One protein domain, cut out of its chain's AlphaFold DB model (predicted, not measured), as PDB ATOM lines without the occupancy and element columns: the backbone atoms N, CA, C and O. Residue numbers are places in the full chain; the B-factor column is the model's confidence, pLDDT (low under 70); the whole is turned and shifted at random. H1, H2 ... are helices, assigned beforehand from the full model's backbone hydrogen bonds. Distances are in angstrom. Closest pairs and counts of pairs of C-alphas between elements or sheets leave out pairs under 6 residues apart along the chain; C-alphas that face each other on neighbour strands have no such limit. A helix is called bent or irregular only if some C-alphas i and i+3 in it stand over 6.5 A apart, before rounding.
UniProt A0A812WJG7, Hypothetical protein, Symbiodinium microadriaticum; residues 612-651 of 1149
ATOM      1  N   SER A 612    -148.460 -44.303 -41.439       42.09
ATOM      2  CA  SER A 612    -148.480 -45.700 -41.873       42.09
ATOM      3  C   SER A 612    -148.560 -45.790 -43.402       42.09
ATOM      4  O   SER A 612    -147.698 -46.402 -44.035       42.09
ATOM      5  N   PHE A 613    -149.505 -45.062 -44.008       42.66
ATOM      6  CA  PHE A 613    -149.644 -44.910 -45.462       42.66
ATOM      7  C   PHE A 613    -148.446 -44.202 -46.133       42.66
ATOM      8  O   PHE A 613    -148.177 -44.427 -47.311       42.66
ATOM      9  N   LEU A 614    -147.682 -43.376 -45.401       41.78
ATOM     10  CA  LEU A 614    -146.538 -42.641 -45.967       41.78
ATOM     11  C   LEU A 614    -145.329 -43.533 -46.288       41.78
ATOM     12  O   LEU A 614    -144.560 -43.195 -47.191       41.78
ATOM     13  N   SER A 615    -145.192 -44.688 -45.626       47.38
ATOM     14  CA  SER A 615    -144.192 -45.702 -45.999       47.38
ATOM     15  C   SER A 615    -144.374 -46.158 -47.454       47.38
ATOM     16  O   SER A 615    -143.414 -46.255 -48.223       47.38
ATOM     17  N   ASP A 616    -145.633 -46.317 -47.863       46.38
ATOM     18  CA  ASP A 616    -146.013 -46.715 -49.209       46.38
ATOM     19  C   ASP A 616    -145.977 -45.535 -50.197       46.38
ATOM     20  O   ASP A 616    -145.835 -45.753 -51.392       46.38
ATOM     21  N   SER A 617    -145.987 -44.276 -49.738       48.25
ATOM     22  CA  SER A 617    -145.832 -43.099 -50.613       48.25
ATOM     23  C   SER A 617    -144.444 -43.045 -51.269       48.25
ATOM     24  O   SER A 617    -144.340 -42.995 -52.499       48.25
ATOM     25  N   LYS A 618    -143.359 -43.173 -50.483       54.34
ATOM     26  CA  LYS A 618    -141.991 -43.278 -51.037       54.34
ATOM     27  C   LYS A 618    -141.822 -44.546 -51.890       54.34
ATOM     28  O   LYS A 618    -141.210 -44.490 -52.956       54.34
ATOM     29  N   ARG A 619    -142.408 -45.675 -51.471       54.84
ATOM     30  CA  ARG A 619    -142.348 -46.948 -52.213       54.84
ATOM     31  C   ARG A 619    -143.084 -46.874 -53.556       54.84
ATOM     32  O   ARG A 619    -142.529 -47.280 -54.574       54.84
ATOM     33  N   GLN A 620    -144.280 -46.288 -53.594       56.91
ATOM     34  CA  GLN A 620    -145.039 -46.046 -54.822       56.91
ATOM     35  C   GLN A 620    -144.358 -45.010 -55.723       56.91
ATOM     36  O   GLN A 620    -144.399 -45.171 -56.940       56.91
ATOM     37  N   ALA A 621    -143.693 -43.991 -55.168       61.81
ATOM     38  CA  ALA A 621    -142.865 -43.079 -55.956       61.81
ATOM     39  C   ALA A 621    -141.731 -43.842 -56.667       61.81
ATOM     40  O   ALA A 621    -141.625 -43.759 -57.889       61.81
ATOM     41  N   MET A 622    -140.970 -44.679 -55.949       65.75
ATOM     42  CA  MET A 622    -139.939 -45.537 -56.556       65.75
ATOM     43  C   MET A 622    -140.518 -46.529 -57.579       65.75
ATOM     44  O   MET A 622    -139.935 -46.713 -58.647       65.75
ATOM     45  N   MET A 623    -141.688 -47.127 -57.323       63.75
ATOM     46  CA  MET A 623    -142.382 -47.991 -58.295       63.75
ATOM     47  C   MET A 623    -142.834 -47.244 -59.562       63.75
ATOM     48  O   MET A 623    -142.920 -47.861 -60.623       63.75
ATOM     49  N   ARG A 624    -143.097 -45.932 -59.480       71.06
ATOM     50  CA  ARG A 624    -143.466 -45.075 -60.622       71.06
ATOM     51  C   ARG A 624    -142.257 -44.513 -61.381       71.06
ATOM     52  O   ARG A 624    -142.425 -44.127 -62.534       71.06
ATOM     53  N   MET A 625    -141.061 -44.493 -60.787       76.88
ATOM     54  CA  MET A 625    -139.831 -44.085 -61.481       76.88
ATOM     55  C   MET A 625    -139.486 -45.049 -62.625       76.88
ATOM     56  O   MET A 625    -139.572 -46.274 -62.473       76.88
ATOM     57  N   ASN A 626    -139.065 -44.489 -63.761       83.69
ATOM     58  CA  ASN A 626    -138.535 -45.228 -64.909       83.69
ATOM     59  C   ASN A 626    -137.037 -45.572 -64.737       83.69
ATOM     60  O   ASN A 626    -136.407 -45.160 -63.764       83.69
ATOM     61  N   LYS A 627    -136.452 -46.326 -65.683       84.38
ATOM     62  CA  LYS A 627    -135.053 -46.790 -65.592       84.38
ATOM     63  C   LYS A 627    -134.049 -45.645 -65.410       84.38
ATOM     64  O   LYS A 627    -133.209 -45.731 -64.520       84.38
ATOM     65  N   ALA A 628    -134.168 -44.579 -66.202       84.38
ATOM     66  CA  ALA A 628    -133.276 -43.422 -66.122       84.38
ATOM     67  C   ALA A 628    -133.432 -42.692 -64.779       84.38
ATOM     68  O   ALA A 628    -132.450 -42.503 -64.073       84.38
ATOM     69  N   GLN A 629    -134.667 -42.413 -64.353       84.94
ATOM     70  CA  GLN A 629    -134.953 -41.760 -63.068       84.94
ATOM     71  C   GLN A 629    -134.395 -42.536 -61.867       84.94
ATOM     72  O   GLN A 629    -133.880 -41.929 -60.932       84.94
ATOM     73  N   LEU A 630    -134.459 -43.873 -61.893       83.56
ATOM     74  CA  LEU A 630    -133.827 -44.714 -60.873       83.56
ATOM     75  C   LEU A 630    -132.296 -44.622 -60.934       83.56
ATOM     76  O   LEU A 630    -131.649 -44.502 -59.897       83.56
ATOM     77  N   GLN A 631    -131.714 -44.653 -62.137       86.81
ATOM     78  CA  GLN A 631    -130.267 -44.533 -62.318       86.81
ATOM     79  C   GLN A 631    -129.738 -43.163 -61.858       86.81
ATOM     80  O   GLN A 631    -128.705 -43.091 -61.194       86.81
ATOM     81  N   ASP A 632    -130.473 -42.088 -62.133       85.00
ATOM     82  CA  ASP A 632    -130.134 -40.728 -61.717       85.00
ATOM     83  C   ASP A 632    -130.326 -40.532 -60.202       85.00
ATOM     84  O   ASP A 632    -129.494 -39.895 -59.558       85.00
ATOM     85  N   ALA A 633    -131.350 -41.146 -59.596       82.44
ATOM     86  CA  ALA A 633    -131.574 -41.126 -58.145       82.44
ATOM     87  C   ALA A 633    -130.521 -41.922 -57.340       82.44
ATOM     88  O   ALA A 633    -130.308 -41.627 -56.158       82.44
ATOM     89  N   ILE A 634    -129.863 -42.903 -57.972       84.81
ATOM     90  CA  ILE A 634    -128.676 -43.599 -57.450       84.81
ATOM     91  C   ILE A 634    -127.420 -42.735 -57.656       84.81
ATOM     92  O   ILE A 634    -126.651 -42.557 -56.711       84.81
ATOM     93  N   ARG A 635    -127.247 -42.113 -58.835       84.81
ATOM     94  CA  ARG A 635    -126.108 -41.211 -59.114       84.81
ATOM     95  C   ARG A 635    -126.084 -40.000 -58.180       84.81
ATOM     96  O   ARG A 635    -125.027 -39.647 -57.668       84.81
ATOM     97  N   ALA A 636    -127.250 -39.440 -57.862       81.94
ATOM     98  CA  ALA A 636    -127.422 -38.386 -56.859       81.94
ATOM     99  C   ALA A 636    -127.056 -38.820 -55.421       81.94
ATOM    100  O   ALA A 636    -126.857 -37.967 -54.562       81.94
ATOM    101  N   ARG A 637    -126.943 -40.131 -55.153       78.69
ATOM    102  CA  ARG A 637    -126.465 -40.711 -53.883       78.69
ATOM    103  C   ARG A 637    -125.019 -41.229 -53.961       78.69
ATOM    104  O   ARG A 637    -124.572 -41.923 -53.053       78.69
ATOM    105  N   GLY A 638    -124.272 -40.863 -55.007       75.94
ATOM    106  CA  GLY A 638    -122.827 -41.096 -55.099       75.94
ATOM    107  C   GLY A 638    -122.404 -42.479 -55.604       75.94
ATOM    108  O   GLY A 638    -121.274 -42.890 -55.351       75.94
ATOM    109  N   GLU A 639    -123.273 -43.206 -56.313       80.12
ATOM    110  CA  GLU A 639    -122.917 -44.471 -56.974       80.12
ATOM    111  C   GLU A 639    -123.289 -44.459 -58.459       80.12
ATOM    112  O   GLU A 639    -124.310 -43.894 -58.839       80.12
ATOM    113  N   GLU A 640    -122.490 -45.104 -59.314       78.50
ATOM    114  CA  GLU A 640    -122.824 -45.253 -60.734       78.50
ATOM    115  C   GLU A 640    -123.473 -46.628 -61.002       78.50
ATOM    116  O   GLU A 640    -122.808 -47.659 -60.879       78.50
ATOM    117  N   PRO A 641    -124.774 -46.681 -61.346       80.06
ATOM    118  CA  PRO A 641    -125.491 -47.941 -61.520       80.06
ATOM    119  C   PRO A 641    -125.211 -48.582 -62.893       80.06
ATOM    120  O   PRO A 641    -125.384 -47.921 -63.924       80.06
ATOM    121  N   PRO A 642    -124.873 -49.887 -62.954       77.75
ATOM    122  CA  PRO A 642    -124.649 -50.601 -64.209       77.75
ATOM    123  C   PRO A 642    -125.809 -50.484 -65.208       77.75
ATOM    124  O   PRO A 642    -126.986 -50.614 -64.860       77.75
ATOM    125  N   ARG A 643    -125.475 -50.302 -66.494       71.62
ATOM    126  CA  ARG A 643    -126.466 -50.156 -67.582       71.62
ATOM    127  C   ARG A 643    -127.364 -51.386 -67.751       71.62
ATOM    128  O   ARG A 643    -128.508 -51.240 -68.180       71.62
ATOM    129  N   GLU A 644    -126.881 -52.575 -67.397       71.88
ATOM    130  CA  GLU A 644    -127.601 -53.847 -67.552       71.88
ATOM    131  C   GLU A 644    -128.717 -54.071 -66.520       71.88
ATOM    132  O   GLU A 644    -129.667 -54.790 -66.819       71.88
ATOM    133  N   TRP A 645    -128.664 -53.440 -65.337       76.56
ATOM    134  CA  TRP A 645    -129.600 -53.730 -64.240       76.56
ATOM    135  C   TRP A 645    -131.072 -53.497 -64.602       76.56
ATOM    136  O   TRP A 645    -131.429 -52.557 -65.324       76.56
ATOM    137  N   SER A 646    -131.949 -54.346 -64.069       75.19
ATOM    138  CA  SER A 646    -133.398 -54.221 -64.227       75.19
ATOM    139  C   SER A 646    -133.992 -53.116 -63.347       75.19
ATOM    140  O   SER A 646    -133.398 -52.660 -62.369       75.19
ATOM    141  N   ASN A 647    -135.239 -52.735 -63.635       73.44
ATOM    142  CA  ASN A 647    -136.010 -51.801 -62.806       73.44
ATOM    143  C   ASN A 647    -136.382 -52.368 -61.416       73.44
ATOM    144  O   ASN A 647    -137.046 -51.675 -60.647       73.44
ATOM    145  N   VAL A 648    -136.033 -53.623 -61.105       71.69
ATOM    146  CA  VAL A 648    -136.168 -54.203 -59.758       71.69
ATOM    147  C   VAL A 648    -134.860 -53.988 -59.001       71.69
ATOM    148  O   VAL A 648    -134.855 -53.272 -58.008       71.69
ATOM    149  N   GLU A 649    -133.740 -54.460 -59.555       74.00
ATOM    150  CA  GLU A 649    -132.397 -54.309 -58.969       74.00
ATOM    151  C   GLU A 649    -132.027 -52.830 -58.724       74.00
ATOM    152  O   GLU A 649    -131.466 -52.488 -57.685       74.00
ATOM    153  N   LEU A 650    -132.433 -51.921 -59.621       80.31
ATOM    154  CA  LEU A 650    -132.284 -50.472 -59.429       80.31
ATOM    155  C   LEU A 650    -133.140 -49.907 -58.275       80.31
ATOM    156  O   LEU A 650    -132.710 -48.980 -57.595       80.31
ATOM    157  N   ARG A 651    -134.347 -50.434 -58.028       77.12
ATOM    158  CA  ARG A 651    -135.206 -49.979 -56.914       77.12
ATOM    159  C   ARG A 651    -134.718 -50.510 -55.577       77.12
ATOM    160  O   ARG A 651    -134.721 -49.768 -54.596       77.12
TER     161      ARG A 651
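What this domain is: This is residues 612 to 651 of the 1149 residues of the protein "Hypothetical protein" of Symbiodinium microadriaticum (UniProt A0A812WJG7). A helix, H1, reaches out as an arm from a small loop-wrapped head: after residue 624, where H1 meets the head, the backbone turns a corner into a shorter helix, H2, and the long unnamed stretch after H2, residues 636 to 651, folds back along it. Residues 612 to 618 of H1 stick out. The printed part has 40 residues with two named helices, H1 then H2 along the chain, and no named strand; the class is all helix. It is only just loose, close to compact, with a radius of gyration of the C-alphas of 10.9 A, and its elongated outline spans 33 by 19 by 12 A.

Where its parts are: H1, the longest helix, has residues 612 to 624 and measures 19.4 A from C-alpha 612 at (-148.480, -45.700, -41.873) to C-alpha 624 at (-143.466, -45.075, -60.622). It is neither bent nor irregular, but only just: C-alphas 615 and 618 are 6.0 A apart. H2 has residues 627 to 635, 12.4 A from first to last C-alpha, and ends at C-alpha 635 at (-126.108, -41.211, -59.114).

How they stand to each other: H1 and H2 are close but not clearly touching; their closest C-alphas, those of Met 622 and Leu 630, are 7.5 A apart. Their lines stand at a steep tilt of 66 degrees, and they run opposite ways. A tight link of 2 residues joins them. In H2 every O i to N i+4 pair is within hydrogen-bond range; in H1 it is 7 of 9.

The domain as a whole: The two C-alphas farthest apart, those of Ser 612 and Arg 643, are 34.1 A apart. The printed part has no cut. Residues 636 to 651 hold no named element. The mean pLDDT of the printed part is 71.1, and residues 612 to 623 are under 70.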